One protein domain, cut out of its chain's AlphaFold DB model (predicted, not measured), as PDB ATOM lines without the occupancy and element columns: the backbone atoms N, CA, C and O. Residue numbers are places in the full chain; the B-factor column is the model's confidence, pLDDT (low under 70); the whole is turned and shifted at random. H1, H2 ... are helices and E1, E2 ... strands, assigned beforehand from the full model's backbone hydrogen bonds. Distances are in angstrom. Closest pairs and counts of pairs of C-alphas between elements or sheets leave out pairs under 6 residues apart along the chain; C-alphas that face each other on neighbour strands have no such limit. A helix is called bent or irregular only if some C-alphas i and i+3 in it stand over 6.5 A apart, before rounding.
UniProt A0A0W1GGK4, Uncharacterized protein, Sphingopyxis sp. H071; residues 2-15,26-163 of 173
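Overview. This is residues 2 to 15 and 26 to 163 of the 173 residues of an uncharacterized protein of Sphingopyxis sp. H071 (UniProt A0A0W1GGK4). A twisted wall of seven antiparallel strands has helices over one face and the other face bare. The long helix H5 runs along E7, H2 covers E7 and E6, and H1 crosses the strands' direction off the sheet, against H4. The printed part has 152 residues, with named elements in the order H1 E1 H2 H3 E2 E3 H4 E4 E5 E6 E7 H5, five helices and seven strands. The sheet's order is E1 E7 E6 E5 E4 E3 E2, and the class is mixed, helices and strands. The whole is compact, with a radius of gyration of the C-alphas of 15.6 A, but elongated in outline, spanning 50 by 29 by 23 A.

Arrangement. Helix H1, residues 2 to 11, is only just not on the sheet, with 4 pairs of C-alphas within 10 A. Strand E1, residues 26 to 30, is an edge strand. Helix H2, residues 34 to 42, touches H3, residues 44 to 49, only at the corner; their closest C-alphas, of Phe 42 and Gln 48, are 5.2 A apart. H3 is irregular, with C-alphas 45 and 48 8.5 A apart, and only grazes the sheet. Edge strand E2, residues 54 to 58, forms a hairpin with E3, residues 61 to 69 (N 55 to O 63, 2.8 A). H4, residues 75 to 78, only grazes the sheet and touches H1, closest at the C-alphas of Gly 9 and Ile 78, 5.5 A. E4, residues 88 to 96, is antiparallel to E3, with N 62 and O 95 3.0 A apart. E4, E5, residues 100 to 107, E6, residues 112 to 124, and E7, residues 127 to 134, form a meander, each strand the antiparallel neighbour of the one before; N 90 and O 106, N 103 and O 116 are each 2.8 A apart, N 119 and O 131 2.9 A. E7 is also antiparallel to E1, with N 28 and O 130 2.9 A apart. H5, residues 142 to 161, lies over E7 at a height over the sheet of 7.0 A and runs along the strands, at 2 degrees to E7 on the local plane; the closest C-alphas, of Phe 132 and Gly 156, are 6.4 A apart. H2 and H5 are on the same face, making two layers, helices on one face of a sheet. H1, H2 and H5 have every O i to N i+4 pair within hydrogen-bond range; H3 has 0 of 2, but 2 of 3 O i to N i+3 pairs, and H4 is too short for an i+4 pair.

Along the chain. H1 begins at C-alpha 2, (43.991, 2.995, -10.798). E6 is 38.6 A long, E3 26.8 A, and H5 28.9 A, ending at C-alpha 161, (33.574, -18.274, -4.702).

Size, cuts and confidence. The C-alphas of Asp 85 and Pro 125, the two farthest apart, are 50.2 A apart. Residues 16 to 25 are not printed, and C-alphas 15 and 26 are 18.2 A apart across the cut. Of the links printed whole, none is long. Mean pLDDT of the printed part is 81.8; residues 2 to 15, 142 to 143 and 147 are under 70.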
ATOM      1  N   LEU A   2      44.364   3.527  -9.469       31.84
ATOM      2  CA  LEU A   2      43.991   2.995 -10.798       31.84
ATOM      3  C   LEU A   2      43.888   1.448 -10.861       31.84
ATOM      4  O   LEU A   2      43.044   0.920 -11.568       31.84
ATOM      5  N   ARG A   3      44.700   0.713 -10.078       34.62
ATOM      6  CA  ARG A   3      44.715  -0.771 -10.038       34.62
ATOM      7  C   ARG A   3      43.410  -1.427  -9.560       34.62
ATOM      8  O   ARG A   3      43.100  -2.501 -10.055       34.62
ATOM      9  N   ASN A   4      42.647  -0.810  -8.653       39.62
ATOM     10  CA  ASN A   4      41.383  -1.397  -8.173       39.62
ATOM     11  C   ASN A   4      40.207  -1.060  -9.104       39.62
ATOM     12  O   ASN A   4      39.378  -1.927  -9.364       39.62
ATOM     13  N   LEU A   5      40.200   0.146  -9.686       41.94
ATOM     14  CA  LEU A   5      39.319   0.524 -10.805       41.94
ATOM     15  C   LEU A   5      39.515  -0.400 -12.017       41.94
ATOM     16  O   LEU A   5      38.544  -0.857 -12.616       41.94
ATOM     17  N   LEU A   6      40.775  -0.732 -12.320       40.84
ATOM     18  CA  LEU A   6      41.154  -1.693 -13.355       40.84
ATOM     19  C   LEU A   6      40.596  -3.091 -13.083       40.84
ATOM     20  O   LEU A   6      40.230  -3.759 -14.032       40.84
ATOM     21  N   LEU A   7      40.489  -3.554 -11.836       41.84
ATOM     22  CA  LEU A   7      39.993  -4.909 -11.567       41.84
ATOM     23  C   LEU A   7      38.483  -5.032 -11.787       41.84
ATOM     24  O   LEU A   7      38.054  -6.009 -12.383       41.84
ATOM     25  N   ILE A   8      37.682  -4.044 -11.382       43.81
ATOM     26  CA  ILE A   8      36.218  -4.098 -11.551       43.81
ATOM     27  C   ILE A   8      35.833  -3.830 -13.016       43.81
ATOM     28  O   ILE A   8      35.047  -4.580 -13.592       43.81
ATOM     29  N   GLY A   9      36.444  -2.820 -13.650       42.84
ATOM     30  CA  GLY A   9      36.221  -2.507 -15.065       42.84
ATOM     31  C   GLY A   9      36.815  -3.545 -16.023       42.84
ATOM     32  O   GLY A   9      36.162  -3.930 -16.986       42.84
ATOM     33  N   ALA A  10      38.022  -4.064 -15.757       43.47
ATOM     34  CA  ALA A  10      38.638  -5.065 -16.631       43.47
ATOM     35  C   ALA A  10      38.119  -6.489 -16.390       43.47
ATOM     36  O   ALA A  10      38.111  -7.271 -17.339       43.47
ATOM     37  N   ALA A  11      37.630  -6.848 -15.196       45.72
ATOM     38  CA  ALA A  11      36.974  -8.145 -15.001       45.72
ATOM     39  C   ALA A  11      35.625  -8.219 -15.744       45.72
ATOM     40  O   ALA A  11      35.298  -9.259 -16.312       45.72
ATOM     41  N   LEU A  12      34.924  -7.085 -15.892       46.41
ATOM     42  CA  LEU A  12      33.816  -6.935 -16.847       46.41
ATOM     43  C   LEU A  12      34.266  -7.045 -18.320       46.41
ATOM     44  O   LEU A  12      33.423  -7.195 -19.197       46.41
ATOM     45  N   LEU A  13      35.565  -6.986 -18.644       42.97
ATOM     46  CA  LEU A  13      36.075  -6.919 -20.023       42.97
ATOM     47  C   LEU A  13      36.951  -8.107 -20.470       42.97
ATOM     48  O   LEU A  13      37.203  -8.211 -21.671       42.97
ATOM     49  N   LEU A  14      37.385  -9.006 -19.574       42.47
ATOM     50  CA  LEU A  14      38.447  -9.994 -19.864       42.47
ATOM     51  C   LEU A  14      38.084 -11.490 -19.703       42.47
ATOM     52  O   LEU A  14      38.956 -12.336 -19.882       42.47
ATOM     53  N   GLY A  15      36.826 -11.858 -19.441       41.12
ATOM     54  CA  GLY A  15      36.410 -13.271 -19.400       41.12
ATOM     55  C   GLY A  15      36.203 -13.882 -20.794       41.12
ATOM     56  O   GLY A  15      35.291 -13.479 -21.514       41.12
ATOM     57  N   GLN A  26      21.912 -17.260  -9.125       76.38
ATOM     58  CA  GLN A  26      22.764 -18.176  -8.358       76.38
ATOM     59  C   GLN A  26      22.578 -17.890  -6.881       76.38
ATOM     60  O   GLN A  26      22.556 -16.732  -6.473       76.38
ATOM     61  N   THR A  27      22.461 -18.934  -6.076       85.38
ATOM     62  CA  THR A  27      22.338 -18.809  -4.628       85.38
ATOM     63  C   THR A  27      23.415 -19.639  -3.951       85.38
ATOM     64  O   THR A  27      23.809 -20.694  -4.449       85.38
ATOM     65  N   LYS A  28      23.916 -19.148  -2.819       89.12
ATOM     66  CA  LYS A  28      24.809 -19.897  -1.938       89.12
ATOM     67  C   LYS A  28      24.458 -19.604  -0.491       89.12
ATOM     68  O   LYS A  28      24.359 -18.439  -0.110       89.12
ATOM     69  N   THR A  29      24.317 -20.650   0.312       92.12
ATOM     70  CA  THR A  29      23.992 -20.527   1.736       92.12
ATOM     71  C   THR A  29      25.195 -20.929   2.572       92.12
ATOM     72  O   THR A  29      25.813 -21.968   2.343       92.12
ATOM     73  N   VAL A  30      25.564 -20.077   3.525       92.94
ATOM     74  CA  VAL A  30      26.775 -20.233   4.337       92.94
ATOM     75  C   VAL A  30      26.478 -20.096   5.824       92.94
ATOM     76  O   VAL A  30      25.627 -19.300   6.227       92.94
ATOM     77  N   ALA A  31      27.216 -20.840   6.646       93.88
ATOM     78  CA  ALA A  31      27.138 -20.800   8.104       93.88
ATOM     79  C   ALA A  31      27.919 -19.605   8.684       93.88
ATOM     80  O   ALA A  31      28.873 -19.763   9.447       93.88
ATOM     81  N   ALA A  32      27.539 -18.388   8.292       94.38
ATOM     82  CA  ALA A  32      28.062 -17.166   8.888       94.38
ATOM     83  C   ALA A  32      26.996 -16.060   8.997       94.38
ATOM     84  O   ALA A  32      26.065 -16.014   8.185       94.38
ATOM     85  N   PRO A  33      27.133 -15.134   9.972       94.69
ATOM     86  CA  PRO A  33      26.290 -13.945  10.064       94.69
ATOM     87  C   PRO A  33      26.453 -13.036   8.847       94.69
ATOM     88  O   PRO A  33      27.555 -12.896   8.301       94.69
ATOM     89  N   ARG A  34      25.371 -12.351   8.480       94.56
ATOM     90  CA  ARG A  34      25.290 -11.525   7.272       94.56
ATOM     91  C   ARG A  34      26.404 -10.488   7.176       94.56
ATOM     92  O   ARG A  34      26.979 -10.300   6.110       94.56
ATOM     93  N   GLU A  35      26.755  -9.844   8.281       93.69
ATOM     94  CA  GLU A  35      27.793  -8.813   8.348       93.69
ATOM     95  C   GLU A  35      29.170  -9.372   7.966       93.69
ATOM     96  O   GLU A  35      29.952  -8.701   7.289       93.69
ATOM     97  N   GLN A  36      29.474 -10.612   8.366       94.19
ATOM     98  CA  GLN A  36      30.741 -11.266   8.029       94.19
ATOM     99  C   GLN A  36      30.784 -11.659   6.555       94.19
ATOM    100  O   GLN A  36      31.797 -11.435   5.888       94.19
ATOM    101  N   VAL A  37      29.676 -12.195   6.041       93.88
ATOM    102  CA  VAL A  37      29.527 -12.580   4.634       93.88
ATOM    103  C   VAL A  37      29.650 -11.353   3.731       93.88
ATOM    104  O   VAL A  37      30.455 -11.338   2.800       93.88
ATOM    105  N   PHE A  38      28.945 -10.273   4.068       93.06
ATOM    106  CA  PHE A  38      29.034  -8.998   3.366       93.06
ATOM    107  C   PHE A  38      30.462  -8.446   3.368       93.06
ATOM    108  O   PHE A  38      31.014  -8.119   2.316       93.06
ATOM    109  N   LYS A  39      31.101  -8.400   4.544       92.75
ATOM    110  CA  LYS A  39      32.481  -7.928   4.687       92.75
ATOM    111  C   LYS A  39      33.464  -8.769   3.872       92.75
ATOM    112  O   LYS A  39      34.410  -8.219   3.314       92.75
ATOM    113  N   LYS A  40      33.258 -10.085   3.781       92.38
ATOM    114  CA  LYS A  40      34.079 -10.970   2.945       92.38
ATOM    115  C   LYS A  40      33.940 -10.629   1.459       92.38
ATOM    116  O   LYS A  40      34.937 -10.646   0.738       92.38
ATOM    117  N   MET A  41      32.729 -10.300   1.010       89.62
ATOM    118  CA  MET A  41      32.461 -10.016  -0.399       89.62
ATOM    119  C   MET A  41      32.881  -8.618  -0.832       89.62
ATOM    120  O   MET A  41      33.460  -8.503  -1.911       89.62
ATOM    121  N   PHE A  42      32.608  -7.596  -0.013       90.12
ATOM    122  CA  PHE A  42      32.730  -6.180  -0.386       90.12
ATOM    123  C   PHE A  42      33.614  -5.345   0.551       90.12
ATOM    124  O   PHE A  42      33.755  -4.136   0.360       90.12
ATOM    125  N   GLY A  43      34.254  -5.972   1.538       88.44
ATOM    126  CA  GLY A  43      35.069  -5.286   2.538       88.44
ATOM    127  C   GLY A  43      34.232  -4.606   3.623       88.44
ATOM    128  O   GLY A  43      33.000  -4.598   3.587       88.44
ATOM    129  N   THR A  44      34.909  -4.025   4.617       87.25
ATOM    130  CA  THR A  44      34.243  -3.236   5.666       87.25
ATOM    131  C   THR A  44      33.527  -2.064   5.008       87.25
ATOM    132  O   THR A  44      34.163  -1.294   4.288       87.25
ATOM    133  N   ASP A  45      32.216  -1.990   5.212       81.94
ATOM    134  CA  ASP A  45      31.301  -1.004   4.645       81.94
ATOM    135  C   ASP A  45      31.463  -0.716   3.137       81.94
ATOM    136  O   ASP A  45      31.277   0.413   2.687       81.94
ATOM    137  N   GLY A  46      31.833  -1.714   2.332       78.75
ATOM    138  CA  GLY A  46      32.004  -1.511   0.890       78.75
ATOM    139  C   GLY A  46      33.354  -0.924   0.470       78.75
ATOM    140  O   GLY A  46      33.474  -0.453  -0.656       78.75
ATOM    141  N   SER A  47      34.382  -0.981   1.324       86.00
ATOM    142  CA  SER A  47      35.761  -0.538   1.009       86.00
ATOM    143  C   SER A  47      36.366  -1.141  -0.268       86.00
ATOM    144  O   SER A  47      37.312  -0.595  -0.836       86.00
ATOM    145  N   GLN A  48      35.807  -2.231  -0.804       85.31
ATOM    146  CA  GLN A  48      36.162  -2.707  -2.144       85.31
ATOM    147  C   GLN A  48      35.938  -1.642  -3.241       85.31
ATOM    148  O   GLN A  48      36.605  -1.682  -4.278       85.31
ATOM    149  N   PHE A  49      35.035  -0.687  -3.014       86.50
ATOM    150  CA  PHE A  49      34.644   0.351  -3.963       86.50
ATOM    151  C   PHE A  49      35.313   1.709  -3.718       86.50
ATOM    152  O   PHE A  49      34.990   2.654  -4.426       86.50
ATOM    153  N   ASP A  50      36.300   1.819  -2.820       81.69
ATOM    154  CA  ASP A  50      36.998   3.086  -2.501       81.69
ATOM    155  C   ASP A  50      37.688   3.759  -3.712       81.69
ATOM    156  O   ASP A  50      38.138   4.901  -3.640       81.69
ATOM    157  N   GLY A  51      37.797   3.057  -4.847       81.12
ATOM    158  CA  GLY A  51      38.241   3.625  -6.122       81.12
ATOM    159  C   GLY A  51      37.165   4.396  -6.898       81.12
ATOM    160  O   GLY A  51      37.493   5.000  -7.914       81.12
ATOM    161  N   ILE A  52      35.905   4.365  -6.461       86.88
ATOM    162  CA  ILE A  52      34.762   5.033  -7.092       86.88
ATOM    163  C   ILE A  52      34.350   6.216  -6.197       86.88
ATOM    164  O   ILE A  52      34.311   6.058  -4.976       86.88
ATOM    165  N   PRO A  53      34.052   7.406  -6.753       90.50
ATOM    166  CA  PRO A  53      33.566   8.534  -5.964       90.50
ATOM    167  C   PRO A  53      32.302   8.192  -5.162       90.50
ATOM    168  O   PRO A  53      31.330   7.679  -5.712       90.50
ATOM    169  N   LEU A  54      32.308   8.502  -3.863       91.50
ATOM    170  CA  LEU A  54      31.146   8.359  -2.984       91.50
ATOM    171  C   LEU A  54      30.218   9.570  -3.154       91.50
ATOM    172  O   LEU A  54      30.618  10.700  -2.883       91.50
ATOM    173  N   VAL A  55      28.982   9.321  -3.580       91.50
ATOM    174  CA  VAL A  55      27.947  10.338  -3.825       91.50
ATOM    175  C   VAL A  55      27.034  10.504  -2.613       91.50
ATOM    176  O   VAL A  55      26.742  11.626  -2.207       91.50
ATOM    177  N   THR A  56      26.623   9.392  -1.994       89.81
ATOM    178  CA  THR A  56      25.727   9.398  -0.826       89.81
ATOM    179  C   THR A  56      26.279   8.512   0.280       89.81
ATOM    180  O   THR A  56      26.667   7.374   0.021       89.81
ATOM    181  N   ASN A  57      26.256   9.013   1.520       87.62
ATOM    182  CA  ASN A  57      26.663   8.283   2.722       87.62
ATOM    183  C   ASN A  57      25.582   8.382   3.812       87.62
ATOM    184  O   ASN A  57      25.638   9.244   4.687       87.62
ATOM    185  N   GLY A  58      24.571   7.523   3.725       80.75
ATOM    186  CA  GLY A  58      23.409   7.490   4.615       80.75
ATOM    187  C   GLY A  58      23.524   6.453   5.734       80.75
ATOM    188  O   GLY A  58      22.547   5.773   6.038       80.75
ATOM    189  N   GLY A  59      24.714   6.283   6.320       81.75
ATOM    190  CA  GLY A  59      24.976   5.312   7.389       81.75
ATOM    191  C   GLY A  59      24.957   3.867   6.888       81.75
ATOM    192  O   GLY A  59      26.013   3.280   6.663       81.75
ATOM    193  N   SER A  60      23.761   3.310   6.683       85.50
ATOM    194  CA  SER A  60      23.564   1.973   6.107       85.50
ATOM    195  C   SER A  60      23.360   2.010   4.594       85.50
ATOM    196  O   SER A  60      23.442   0.971   3.954       85.50
ATOM    197  N   THR A  61      23.126   3.179   3.995       92.50
ATOM    198  CA  THR A  61      23.048   3.322   2.535       92.50
ATOM    199  C   THR A  61      24.292   3.999   1.979       92.50
ATOM    200  O   THR A  61      24.759   5.007   2.513       92.50
ATOM    201  N   ARG A  62      24.842   3.455   0.891       92.88
ATOM    202  CA  ARG A  62      25.949   4.082   0.156       92.88
ATOM    203  C   ARG A  62      25.665   4.074  -1.333       92.88
ATOM    204  O   ARG A  62      25.156   3.089  -1.859       92.88
ATOM    205  N   LEU A  63      26.004   5.171  -1.997       93.69
ATOM    206  CA  LEU A  63      25.987   5.263  -3.451       93.69
ATOM    207  C   LEU A  63      27.355   5.733  -3.915       93.69
ATOM    208  O   LEU A  63      27.774   6.834  -3.562       93.69
ATOM    209  N   TYR A  64      28.022   4.910  -4.712       92.25
ATOM    210  CA  TYR A  64      29.249   5.266  -5.405       92.25
ATOM    211  C   TYR A  64      28.945   5.435  -6.891       92.25
ATOM    212  O   TYR A  64      28.276   4.578  -7.466       92.25
ATOM    213  N   GLU A  65      29.445   6.489  -7.530       92.12
ATOM    214  CA  GLU A  65      29.274   6.693  -8.971       92.12
ATOM    215  C   GLU A  65      30.557   7.196  -9.625       92.12
ATOM    216  O   GLU A  65      31.178   8.160  -9.183       92.12
ATOM    217  N   LEU A  66      30.927   6.557 -10.730       90.56
ATOM    218  CA  LEU A  66      31.968   7.011 -11.637       90.56
ATOM    219  C   LEU A  66      31.352   7.232 -13.013       90.56
ATOM    220  O   LEU A  66      30.779   6.315 -13.600       90.56
ATOM    221  N   VAL A  67      31.538   8.432 -13.548       91.75
ATOM    222  CA  VAL A  67      31.198   8.774 -14.929       91.75
ATOM    223  C   VAL A  67      32.489   9.134 -15.646       91.75
ATOM    224  O   VAL A  67      33.247   9.968 -15.159       91.75
ATOM    225  N   VAL A  68      32.733   8.505 -16.793       89.81
ATOM    226  CA  VAL A  68      33.905   8.770 -17.636       89.81
ATOM    227  C   VAL A  68      33.429   9.021 -19.055       89.81
ATOM    228  O   VAL A  68      32.617   8.262 -19.592       89.81
ATOM    229  N   GLN A  69      33.932  10.083 -19.667       93.75
ATOM    230  CA  GLN A  69      33.595  10.484 -21.025       93.75
ATOM    231  C   GLN A  69      34.754  10.219 -21.983       93.75
ATOM    232  O   GLN A  69      35.912  10.066 -21.594       93.75
ATOM    233  N   LYS A  70      34.439  10.146 -23.274       91.62
ATOM    234  CA  LYS A  70      35.436   9.964 -24.324       91.62
ATOM    235  C   LYS A  70      36.425  11.126 -24.302       91.62
ATOM    236  O   LYS A  70      36.043  12.277 -24.473       91.62
ATOM    237  N   GLY A  71      37.701  10.797 -24.122       89.75
ATOM    238  CA  GLY A  71      38.781  11.769 -23.934       89.75
ATOM    239  C   GLY A  71      39.319  11.810 -22.503       89.75
ATOM    240  O   GLY A  71      40.467  12.207 -22.314       89.75
ATOM    241  N   ASP A  72      38.561  11.317 -21.520       88.62
ATOM    242  CA  ASP A  72      39.028  11.235 -20.138       88.62
ATOM    243  C   ASP A  72      40.055  10.101 -19.950       88.62
ATOM    244  O   ASP A  72      39.956   9.030 -20.574       88.62
ATOM    245  N   PRO A  73      41.030  10.274 -19.035       84.06
ATOM    246  CA  PRO A  73      41.921   9.197 -18.626       84.06
ATOM    247  C   PRO A  73      41.130   7.984 -18.117       84.06
ATOM    248  O   PRO A  73      40.344   8.082 -17.181       84.06
ATOM    249  N   GLY A  74      41.359   6.816 -18.721       78.12
ATOM    250  CA  GLY A  74      40.684   5.569 -18.344       78.12
ATOM    251  C   GLY A  74      39.448   5.223 -19.177       78.12
ATOM    252  O   GLY A  74      39.005   4.080 -19.103       78.12
ATOM    253  N   PHE A  75      38.951   6.116 -20.044       83.69
ATOM    254  CA  PHE A  75      37.802   5.818 -20.913       83.69
ATOM    255  C   PHE A  75      38.017   4.549 -21.747       83.69
ATOM    256  O   PHE A  75      37.209   3.627 -21.712       83.69
ATOM    257  N   ALA A  76      39.165   4.446 -22.423       81.50
ATOM    258  CA  ALA A  76      39.512   3.291 -23.255       81.50
ATOM    259  C   ALA A  76      39.606   1.963 -22.478       81.50
ATOM    260  O   ALA A  76      39.608   0.896 -23.086       81.50
ATOM    261  N   GLN A  77      39.719   2.018 -21.147       75.50
ATOM    262  CA  GLN A  77      39.807   0.836 -20.290       75.50
ATOM    263  C   GLN A  77      38.435   0.346 -19.831       75.50
ATOM    264  O   GLN A  77      38.348  -0.800 -19.409       75.50
ATOM    265  N   ILE A  78      37.401   1.191 -19.874       75.50
ATOM    266  CA  ILE A  78      36.052   0.852 -19.396       75.50
ATOM    267  C   ILE A  78      34.986   0.909 -20.491       75.50
ATOM    268  O   ILE A  78      33.885   0.393 -20.298       75.50
ATOM    269  N   ALA A  79      35.292   1.543 -21.624       81.19
ATOM    270  CA  ALA A  79      34.438   1.544 -22.795       81.19
ATOM    271  C   ALA A  79      34.299   0.116 -23.346       81.19
ATOM    272  O   ALA A  79      35.291  -0.620 -23.415       81.19
ATOM    273  N   PRO A  80      33.084  -0.292 -23.737       76.56
ATOM    274  CA  PRO A  80      32.873  -1.601 -24.340       76.56
ATOM    275  C   PRO A  80      33.587  -1.652 -25.697       76.56
ATOM    276  O   PRO A  80      33.487  -0.731 -26.509       76.56
ATOM    277  N   LYS A  81      34.320  -2.737 -25.961       78.25
ATOM    278  CA  LYS A  81      35.087  -2.889 -27.212       78.25
ATOM    279  C   LYS A  81      34.169  -3.014 -28.426       78.25
ATOM    280  O   LYS A  81      34.553  -2.658 -29.534       78.25
ATOM    281  N   GLU A  82      32.968  -3.519 -28.188       74.25
ATOM    282  CA  GLU A  82      31.915  -3.765 -29.161       74.25
ATOM    283  C   GLU A  82      31.196  -2.469 -29.588       74.25
ATOM    284  O   GLU A  82      30.588  -2.448 -30.655       74.25
ATOM    285  N   ARG A  83      31.335  -1.368 -28.824       75.25
ATOM    286  CA  ARG A  83      30.802  -0.035 -29.165       75.25
ATOM    287  C   ARG A  83      31.934   1.014 -29.215       75.25
ATOM    288  O   ARG A  83      32.118   1.783 -28.267       75.25
ATOM    289  N   PRO A  84      32.710   1.081 -30.314       79.06
ATOM    290  CA  PRO A  84      33.816   2.040 -30.466       79.06
ATOM    291  C   PRO A  84      33.353   3.508 -30.552       79.06
ATOM    292  O   PRO A  84      34.136   4.445 -30.346       79.06
ATOM    293  N   ASP A  85      32.079   3.720 -30.867       85.06
ATOM    294  CA  ASP A  85      31.394   5.006 -30.910       85.06
ATOM    295  C   ASP A  85      30.906   5.484 -29.535       85.06
ATOM    296  O   ASP A  85      30.471   6.629 -29.441       85.06
ATOM    297  N   ALA A  86      31.063   4.678 -28.474       87.50
ATOM    298  CA  ALA A  86      30.708   5.074 -27.115       87.50
ATOM    299  C   ALA A  86      31.314   6.435 -26.752       87.50
ATOM    300  O   ALA A  86      32.490   6.708 -27.027       87.50
ATOM    301  N   THR A  87      30.519   7.276 -26.099       92.12
ATOM    302  CA  THR A  87      30.914   8.630 -25.686       92.12
ATOM    303  C   THR A  87      30.976   8.788 -24.176       92.12
ATOM    304  O   THR A  87      31.720   9.631 -23.679       92.12
ATOM    305  N   LYS A  88      30.234   7.961 -23.437       92.19
ATOM    306  CA  LYS A  88      30.090   8.055 -21.989       92.19
ATOM    307  C   LYS A  88      29.848   6.682 -21.383       92.19
ATOM    308  O   LYS A  88      29.057   5.893 -21.889       92.19
ATOM    309  N   VAL A  89      30.499   6.423 -20.258       89.06
ATOM    310  CA  VAL A  89      30.297   5.221 -19.448       89.06
ATOM    311  C   VAL A  89      30.042   5.644 -18.009       89.06
ATOM    312  O   VAL A  89      30.738   6.510 -17.476       89.06
ATOM    313  N   LYS A  90      29.048   5.023 -17.381       90.81
ATOM    314  CA  LYS A  90      28.714   5.180 -15.969       90.81
ATOM    315  C   LYS A  90      28.811   3.830 -15.266       90.81
ATOM    316  O   LYS A  90      28.200   2.858 -15.705       90.81
ATOM    317  N   LEU A  91      29.534   3.802 -14.152       89.38
ATOM    318  CA  LEU A  91      29.536   2.714 -13.179       89.38
ATOM    319  C   LEU A  91      28.947   3.247 -11.873       89.38
ATOM    320  O   LEU A  91      29.502   4.176 -11.291       89.38
ATOM    321  N   ALA A  92      27.845   2.665 -11.418       91.44
ATOM    322  CA  ALA A  92      27.222   2.988 -10.141       91.44
ATOM    323  C   ALA A  92      27.197   1.756  -9.232       91.44
ATOM    324  O   ALA A  92      27.015   0.635  -9.701       91.44
ATOM    325  N   VAL A  93      27.385   1.964  -7.932       92.94
ATOM    326  CA  VAL A  93      27.269   0.928  -6.902       92.94
ATOM    327  C   VAL A  93      26.366   1.458  -5.799       92.94
ATOM    328  O   VAL A  93      26.765   2.337  -5.036       92.94
ATOM    329  N   ALA A  94      25.150   0.929  -5.725       94.31
ATOM    330  CA  ALA A  94      24.190   1.219  -4.671       94.31
ATOM    331  C   ALA A  94      24.230   0.102  -3.623       94.31
ATOM    332  O   ALA A  94      24.224  -1.079  -3.959       94.31
ATOM    333  N   MET A  95      24.297   0.463  -2.348       94.12
ATOM    334  CA  MET A  95      24.440  -0.487  -1.247       94.12
ATOM    335  C   MET A  95      23.425  -0.171  -0.156       94.12
ATOM    336  O   MET A  95      23.301   0.983   0.256       94.12
ATOM    337  N   GLU A  96      22.772  -1.210   0.356       95.44
ATOM    338  CA  GLU A  96      22.066  -1.200   1.637       95.44
ATOM    339  C   GLU A  96      22.817  -2.169   2.549       95.44
ATOM    340  O   GLU A  96      22.625  -3.375   2.490       95.44
ATOM    341  N   ILE A  97      23.753  -1.671   3.344       92.62
ATOM    342  CA  ILE A  97      24.677  -2.480   4.135       92.62
ATOM    343  C   ILE A  97      23.939  -3.084   5.342       92.62
ATOM    344  O   ILE A  97      23.306  -2.333   6.089       92.62
ATOM    345  N   PRO A  98      24.057  -4.400   5.611       93.12
ATOM    346  CA  PRO A  98      24.744  -5.448   4.836       93.12
ATOM    347  C   PRO A  98      23.784  -6.303   3.977       93.12
ATOM    348  O   PRO A  98      24.081  -7.452   3.674       93.12
ATOM    349  N   ARG A  99      22.598  -5.785   3.653       94.06
ATOM    350  CA  ARG A  99      21.473  -6.482   3.009       94.06
ATOM    351  C   ARG A  99      21.596  -6.612   1.500       94.06
ATOM    352  O   ARG A  99      21.159  -7.617   0.948       94.06
ATOM    353  N   GLU A 100      22.146  -5.608   0.831       95.25
ATOM    354  CA  GLU A 100      22.118  -5.537  -0.623       95.25
ATOM    355  C   GLU A 100      23.307  -4.769  -1.199       95.25
ATOM    356  O   GLU A 100      23.816  -3.806  -0.619       95.25
ATOM    357  N   THR A 101      23.754  -5.192  -2.378       94.19
ATOM    358  CA  THR A 101      24.680  -4.436  -3.224       94.19
ATOM    359  C   THR A 101      24.277  -4.591  -4.680       94.19
ATOM    360  O   THR A 101      24.203  -5.705  -5.191       94.19
ATOM    361  N   HIS A 102      24.041  -3.470  -5.352       93.38
ATOM    362  CA  HIS A 102      23.626  -3.388  -6.744       93.38
ATOM    363  C   HIS A 102      24.658  -2.599  -7.546       93.38
ATOM    364  O   HIS A 102      24.904  -1.422  -7.291       93.38
ATOM    365  N   ILE A 103      25.297  -3.270  -8.497       90.69
ATOM    366  CA  ILE A 103      26.319  -2.718  -9.380       90.69
ATOM    367  C   ILE A 103      25.680  -2.511 -10.748       90.69
ATOM    368  O   ILE A 103      25.199  -3.462 -11.358       90.69
ATOM    369  N   ILE A 104      25.691  -1.277 -11.237       88.75
ATOM    370  CA  ILE A 104      25.068  -0.878 -12.496       88.75
ATOM    371  C   ILE A 104      26.146  -0.334 -13.424       88.75
ATOM    372  O   ILE A 104      26.864   0.609 -13.091       88.75
ATOM    373  N   TYR A 105      26.221  -0.903 -14.617       85.25
ATOM    374  CA  TYR A 105      27.030  -0.429 -15.726       85.25
ATOM    375  C   TYR A 105      26.110   0.108 -16.824       85.25
ATOM    376  O   TYR A 105      25.177  -0.567 -17.255       85.25
ATOM    377  N   SER A 106      26.357   1.333 -17.276       87.56
ATOM    378  CA  SER A 106      25.550   1.999 -18.297       87.56
ATOM    379  C   SER A 106      26.444   2.721 -19.297       87.56
ATOM    380  O   SER A 106      27.415   3.375 -18.917       87.56
ATOM    381  N   VAL A 107      26.112   2.608 -20.580       87.12
ATOM    382  CA  VAL A 107      26.823   3.250 -21.692       87.12
ATOM    383  C   VAL A 107      25.877   4.211 -22.391       87.12
ATOM    384  O   VAL A 107      24.724   3.855 -22.637       87.12
ATOM    385  N   ASP A 108      26.374   5.413 -22.687       88.38
ATOM    386  CA  ASP A 108      25.651   6.499 -23.359       88.38
ATOM    387  C   ASP A 108      24.220   6.669 -22.826       88.38
ATOM    388  O   ASP A 108      23.247   6.665 -23.573       88.38
ATOM    389  N   ASP A 109      24.108   6.754 -21.496       83.69
ATOM    390  CA  ASP A 109      22.857   6.992 -20.773       83.69
ATOM    391  C   ASP A 109      21.748   5.949 -21.037       83.69
ATOM    392  O   ASP A 109      20.567   6.276 -21.118       83.69
ATOM    393  N   GLY A 110      22.131   4.668 -21.107       76.69
ATOM    394  CA  GLY A 110      21.193   3.536 -21.167       76.69
ATOM    395  C   GLY A 110      21.062   2.904 -22.549       76.69
ATOM    396  O   GLY A 110      20.286   1.973 -22.738       76.69
ATOM    397  N   ALA A 111      21.863   3.356 -23.509       78.31
ATOM    398  CA  ALA A 111      21.961   2.724 -24.816       78.31
ATOM    399  C   ALA A 111      22.444   1.258 -24.712       78.31
ATOM    400  O   ALA A 111      22.072   0.412 -25.530       78.31
ATOM    401  N   ILE A 112      23.230   0.965 -23.668       77.25
ATOM    402  CA  ILE A 112      23.418  -0.362 -23.072       77.25
ATOM    403  C   ILE A 112      23.337  -0.190 -21.555       77.25
ATOM    404  O   ILE A 112      24.009   0.685 -21.002       77.25
ATOM    405  N   GLN A 113      22.569  -1.037 -20.876       82.69
ATOM    406  CA  GLN A 113      22.550  -1.100 -19.420       82.69
ATOM    407  C   GLN A 113      22.616  -2.547 -18.944       82.69
ATOM    408  O   GLN A 113      21.902  -3.422 -19.432       82.69
ATOM    409  N   ALA A 114      23.498  -2.777 -17.978       82.62
ATOM    410  CA  ALA A 114      23.719  -4.067 -17.361       82.62
ATOM    411  C   ALA A 114      23.813  -3.884 -15.845       82.62
ATOM    412  O   ALA A 114      24.532  -3.005 -15.371       82.62
ATOM    413  N   GLY A 115      23.073  -4.687 -15.089       85.44
ATOM    414  CA  GLY A 115      22.995  -4.566 -13.639       85.44
ATOM    415  C   GLY A 115      23.198  -5.904 -12.953       85.44
ATOM    416  O   GLY A 115      22.915  -6.961 -13.515       85.44
ATOM    417  N   LEU A 116      23.754  -5.853 -11.752       88.56
ATOM    418  CA  LEU A 116      24.178  -7.023 -11.008       88.56
ATOM    419  C   LEU A 116      23.906  -6.808  -9.531       88.56
ATOM    420  O   LEU A 116      24.465  -5.901  -8.914       88.56
ATOM    421  N   LYS A 117      23.023  -7.627  -8.975       91.31
ATOM    422  CA  LYS A 117      22.494  -7.454  -7.631       91.31
ATOM    423  C   LYS A 117      22.842  -8.655  -6.766       91.31
ATOM    424  O   LYS A 117      22.637  -9.804  -7.151       91.31
ATOM    425  N   PHE A 118      23.372  -8.358  -5.587       92.88
ATOM    426  CA  PHE A 118      23.600  -9.305  -4.512       92.88
ATOM    427  C   PHE A 118      22.654  -8.990  -3.367       92.88
ATOM    428  O   PHE A 118      22.662  -7.869  -2.859       92.88
ATOM    429  N   SER A 119      21.893  -9.986  -2.937       94.06
ATOM    430  CA  SER A 119      21.019  -9.911  -1.773       94.06
ATOM    431  C   SER A 119      21.518 -10.866  -0.698       94.06
ATOM    432  O   SER A 119      21.872 -12.006  -0.991       94.06
ATOM    433  N   PHE A 120      21.539 -10.393   0.543       94.81
ATOM    434  CA  PHE A 120      22.018 -11.127   1.705       94.81
ATOM    435  C   PHE A 120      20.862 -11.338   2.680       94.81
ATOM    436  O   PHE A 120      20.484 -10.450   3.454       94.81
ATOM    437  N   GLU A 121      20.293 -12.532   2.626       94.56
ATOM    438  CA  GLU A 121      19.174 -12.951   3.454       94.56
ATOM    439  C   GLU A 121      19.704 -13.713   4.671       94.56
ATOM    440  O   GLU A 121      20.376 -14.732   4.538       94.56
ATOM    441  N   GLU A 122      19.414 -13.216   5.871       93.00
ATOM    442  CA  GLU A 122      19.689 -13.956   7.102       93.00
ATOM    443  C   GLU A 122      18.547 -14.951   7.330       93.00
ATOM    444  O   GLU A 122      17.415 -14.539   7.583       93.00
ATOM    445  N   LEU A 123      18.834 -16.249   7.205       91.19
ATOM    446  CA  LEU A 123      17.833 -17.309   7.374       91.19
ATOM    447  C   LEU A 123      17.583 -17.580   8.860       91.19
ATOM    448  O   LEU A 123      16.448 -17.648   9.326       91.19
ATOM    449  N   THR A 124      18.678 -17.701   9.608       90.31
ATOM    450  CA  THR A 124      18.724 -17.827  11.065       90.31
ATOM    451  C   THR A 124      19.988 -17.129  11.570       90.31
ATOM    452  O   THR A 124      20.912 -16.924  10.777       90.31
ATOM    453  N   PRO A 125      20.111 -16.827  12.877       90.31
ATOM    454  CA  PRO A 125      21.355 -16.295  13.421       90.31
ATOM    455  C   PRO A 125      22.552 -17.170  13.027       90.31
ATOM    456  O   PRO A 125      22.579 -18.366  13.317       90.31
ATOM    457  N   GLY A 126      23.525 -16.578  12.334       91.94
ATOM    458  CA  GLY A 126      24.712 -17.292  11.860       91.94
ATOM    459  C   GLY A 126      24.536 -18.112  10.577       91.94
ATOM    460  O   GLY A 126      25.455 -18.845  10.234       91.94
ATOM    461  N   GLN A 127      23.417 -17.990   9.855       93.62
ATOM    462  CA  GLN A 127      23.243 -18.558   8.513       93.62
ATOM    463  C   GLN A 127      22.733 -17.499   7.537       93.62
ATOM    464  O   GLN A 127      21.683 -16.889   7.751       93.62
ATOM    465  N   THR A 128      23.457 -17.315   6.436       95.00
ATOM    466  CA  THR A 128      23.129 -16.316   5.416       95.00
ATOM    467  C   THR A 128      23.033 -16.975   4.052       95.00
ATOM    468  O   THR A 128      23.971 -17.645   3.620       95.00
ATOM    469  N   ARG A 129      21.928 -16.731   3.349       94.00
ATOM    470  CA  ARG A 129      21.796 -16.996   1.920       94.00
ATOM    471  C   ARG A 129      22.223 -15.757   1.145       94.00
ATOM    472  O   ARG A 129      21.705 -14.661   1.355       94.00
ATOM    473  N   VAL A 130      23.165 -15.942   0.233       92.69
ATOM    474  CA  VAL A 130      23.569 -14.932  -0.738       92.69
ATOM    475  C   VAL A 130      22.945 -15.289  -2.069       92.69
ATOM    476  O   VAL A 130      23.224 -16.348  -2.628       92.69
ATOM    477  N   SER A 131      22.111 -14.390  -2.570       90.88
ATOM    478  CA  SER A 131      21.482 -14.503  -3.876       90.88
ATOM    479  C   SER A 131      22.120 -13.514  -4.831       90.88
ATOM    480  O   SER A 131      22.305 -12.343  -4.508       90.88
ATOM    481  N   PHE A 132      22.437 -14.002  -6.015       86.88
ATOM    482  CA  PHE A 132      22.987 -13.254  -7.123       86.88
ATOM    483  C   PHE A 132      21.974 -13.226  -8.265       86.88
ATOM    484  O   PHE A 132      21.517 -14.283  -8.714       86.88
ATOM    485  N   THR A 133      21.666 -12.032  -8.761       87.19
ATOM    486  CA  THR A 133      20.802 -11.825  -9.925       87.19
ATOM    487  C   THR A 133      21.429 -10.835 -10.897       87.19
ATOM    488  O   THR A 133      22.093  -9.876 -10.497       87.19
ATOM    489  N   ILE A 134      21.192 -11.058 -12.185       84.00
ATOM    490  CA  ILE A 134      21.523 -10.111 -13.251       84.00
ATOM    491  C   ILE A 134      20.223  -9.430 -13.659       84.00
ATOM    492  O   ILE A 134      19.227 -10.113 -13.893       84.00
ATOM    493  N   ASP A 135      20.229  -8.101 -13.715       82.31
ATOM    494  CA  ASP A 135      19.079  -7.343 -14.206       82.31
ATOM    495  C   ASP A 135      18.808  -7.678 -15.674       82.31
ATOM    496  O   ASP A 135      19.714  -8.064 -16.419       82.31
ATOM    497  N   GLU A 136      17.571  -7.465 -16.122       75.88
ATOM    498  CA  GLU A 136      17.268  -7.545 -17.546       75.88
ATOM    499  C   GLU A 136      18.162  -6.565 -18.318       75.88
ATOM    500  O   GLU A 136      18.189  -5.356 -18.068       75.88
ATOM    501  N   LEU A 137      18.945  -7.116 -19.240       77.50
ATOM    502  CA  LEU A 137      19.861  -6.338 -20.052       77.50
ATOM    503  C   LEU A 137      19.055  -5.573 -21.096       77.50
ATOM    504  O   LEU A 137      18.344  -6.171 -21.901       77.50
ATOM    505  N   THR A 138      19.191  -4.253 -21.103       76.56
ATOM    506  CA  THR A 138      18.435  -3.374 -22.001       76.56
ATOM    507  C   THR A 138      19.374  -2.590 -22.909       76.56
ATOM    508  O   THR A 138      20.498  -2.247 -22.531       76.56
ATOM    509  N   GLY A 139      18.932  -2.337 -24.142       76.56
ATOM    510  CA  GLY A 139      19.706  -1.601 -25.137       76.56
ATOM    511  C   GLY A 139      19.432  -2.049 -26.569       76.56
ATOM    512  O   GLY A 139      18.684  -2.992 -26.815       76.56
ATOM    513  N   HIS A 140      20.060  -1.366 -27.523       72.62
ATOM    514  CA  HIS A 140      19.902  -1.637 -28.959       72.62
ATOM    515  C   HIS A 140      21.032  -2.498 -29.558       72.62
ATOM    516  O   HIS A 140      21.020  -2.784 -30.753       72.62
ATOM    517  N   ASP A 141      22.026  -2.890 -28.754       71.19
ATOM    518  CA  ASP A 141      23.209  -3.647 -29.186       71.19
ATOM    519  C   ASP A 141      23.181  -5.086 -28.653       71.19
ATOM    520  O   ASP A 141      23.628  -5.378 -27.546       71.19
ATOM    521  N   THR A 142      22.666  -6.014 -29.455       69.88
ATOM    522  CA  THR A 142      22.485  -7.420 -29.061       69.88
ATOM    523  C   THR A 142      23.800  -8.159 -28.797       69.88
ATOM    524  O   THR A 142      23.855  -9.023 -27.914       69.88
ATOM    525  N   ALA A 143      24.871  -7.822 -29.521       69.94
ATOM    526  CA  ALA A 143      26.179  -8.447 -29.345       69.94
ATOM    527  C   ALA A 143      26.849  -7.957 -28.056       69.94
ATOM    528  O   ALA A 143      27.289  -8.778 -27.245       69.94
ATOM    529  N   GLY A 144      26.850  -6.639 -27.823       71.06
ATOM    530  CA  GLY A 144      27.344  -6.044 -26.581       71.06
ATOM    531  C   GLY A 144      26.580  -6.543 -25.351       71.06
ATOM    532  O   GLY A 144      27.195  -6.895 -24.342       71.06
ATOM    533  N   LEU A 145      25.250  -6.671 -25.446       72.56
ATOM    534  CA  LEU A 145      24.420  -7.225 -24.371       72.56
ATOM    535  C   LEU A 145      24.795  -8.681 -24.059       72.56
ATOM    536  O   LEU A 145      25.036  -8.997 -22.897       72.56
ATOM    537  N   SER A 146      24.933  -9.539 -25.075       71.44
ATOM    538  CA  SER A 146      25.285 -10.960 -24.890       71.44
ATOM    539  C   SER A 146      26.656 -11.146 -24.230       71.44
ATOM    540  O   SER A 146      26.826 -11.970 -23.327       71.44
ATOM    541  N   VAL A 147      27.646 -10.359 -24.660       67.44
ATOM    542  CA  VAL A 147      28.985 -10.349 -24.057       67.44
ATOM    543  C   VAL A 147      28.895  -9.927 -22.589       67.44
ATOM    544  O   VAL A 147      29.443 -10.608 -21.719       67.44
ATOM    545  N   ASN A 148      28.156  -8.857 -22.293       72.81
ATOM    546  CA  ASN A 148      27.967  -8.388 -20.924       72.81
ATOM    547  C   ASN A 148      27.285  -9.442 -20.040       72.81
ATOM    548  O   ASN A 148      27.752  -9.655 -18.925       72.81
ATOM    549  N   THR A 149      26.277 -10.173 -20.533       73.56
ATOM    550  CA  THR A 149      25.626 -11.258 -19.770       73.56
ATOM    551  C   THR A 149      26.639 -12.285 -19.267       73.56
ATOM    552  O   THR A 149      26.685 -12.603 -18.079       73.56
ATOM    553  N   LEU A 150      27.495 -12.787 -20.165       71.31
ATOM    554  CA  LEU A 150      28.489 -13.815 -19.840       71.31
ATOM    555  C   LEU A 150      29.486 -13.339 -18.781       71.31
ATOM    556  O   LEU A 150      29.806 -14.072 -17.844       71.31
ATOM    557  N   LYS A 151      29.959 -12.099 -18.924       73.94
ATOM    558  CA  LYS A 151      30.887 -11.469 -17.979       73.94
ATOM    559  C   LYS A 151      30.243 -11.263 -16.613       73.94
ATOM    560  O   LYS A 151      30.869 -11.564 -15.602       73.94
ATOM    561  N   LEU A 152      28.989 -10.823 -16.571       75.56
ATOM    562  CA  LEU A 152      28.254 -10.652 -15.322       75.56
ATOM    563  C   LEU A 152      28.054 -11.983 -14.587       75.56
ATOM    564  O   LEU A 152      28.291 -12.036 -13.382       75.56
ATOM    565  N   HIS A 153      27.733 -13.078 -15.284       77.31
ATOM    566  CA  HIS A 153      27.688 -14.401 -14.647       77.31
ATOM    567  C   HIS A 153      29.052 -14.844 -14.112       77.31
ATOM    568  O   HIS A 153      29.122 -15.446 -13.042       77.31
ATOM    569  N   ALA A 154      30.141 -14.572 -14.838       77.00
ATOM    570  CA  ALA A 154      31.487 -14.884 -14.361       77.00
ATOM    571  C   ALA A 154      31.821 -14.110 -13.076       77.00
ATOM    572  O   ALA A 154      32.270 -14.715 -12.110       77.00
ATOM    573  N   LEU A 155      31.504 -12.814 -13.027       77.38
ATOM    574  CA  LEU A 155      31.687 -11.980 -11.836       77.38
ATOM    575  C   LEU A 155      30.825 -12.430 -10.659       77.38
ATOM    576  O   LEU A 155      31.303 -12.436  -9.528       77.38
ATOM    577  N   GLY A 156      29.574 -12.812 -10.922       79.06
ATOM    578  CA  GLY A 156      28.693 -13.405  -9.921       79.06
ATOM    579  C   GLY A 156      29.309 -14.651  -9.299       79.06
ATOM    580  O   GLY A 156      29.440 -14.724  -8.080       79.06
ATOM    581  N   ARG A 157      29.780 -15.583 -10.140       81.50
ATOM    582  CA  ARG A 157      30.478 -16.795  -9.686       81.50
ATOM    583  C   ARG A 157      31.730 -16.471  -8.885       81.50
ATOM    584  O   ARG A 157      31.876 -16.977  -7.783       81.50
ATOM    585  N   ASP A 158      32.601 -15.605  -9.393       82.69
ATOM    586  CA  ASP A 158      33.838 -15.235  -8.697       82.69
ATOM    587  C   ASP A 158      33.551 -14.583  -7.338       82.69
ATOM    588  O   ASP A 158      34.254 -14.836  -6.360       82.69
ATOM    589  N   ALA A 159      32.497 -13.767  -7.252       83.00
ATOM    590  CA  ALA A 159      32.057 -13.175  -5.997       83.00
ATOM    591  C   ALA A 159      31.511 -14.228  -5.021       83.00
ATOM    592  O   ALA A 159      31.845 -14.164  -3.838       83.00
ATOM    593  N   LEU A 160      30.730 -15.205  -5.494       84.94
ATOM    594  CA  LEU A 160      30.242 -16.314  -4.666       84.94
ATOM    595  C   LEU A 160      31.379 -17.243  -4.214       84.94
ATOM    596  O   LEU A 160      31.375 -17.679  -3.066       84.94
ATOM    597  N   ASN A 161      32.395 -17.470  -5.050       86.06
ATOM    598  CA  ASN A 161      33.574 -18.274  -4.702       86.06
ATOM    599  C   ASN A 161      34.392 -17.646  -3.560       86.06
ATOM    600  O   ASN A 161      35.051 -18.348  -2.799       86.06
ATOM    601  N   LYS A 162      34.316 -16.321  -3.343       85.94
ATOM    602  CA  LYS A 162      34.917 -15.695  -2.144       85.94
ATOM    603  C   LYS A 162      34.337 -16.242  -0.835       85.94
ATOM    604  O   LYS A 162      34.938 -16.039   0.219       85.94
ATOM    605  N   LEU A 163      33.167 -16.874  -0.889       88.19
ATOM    606  CA  LEU A 163      32.492 -17.475   0.254       88.19
ATOM    607  C   LEU A 163      32.866 -18.949   0.457       88.19
ATOM    608  O   LEU A 163      32.298 -19.580   1.339       88.19
TER     609      LEU A 163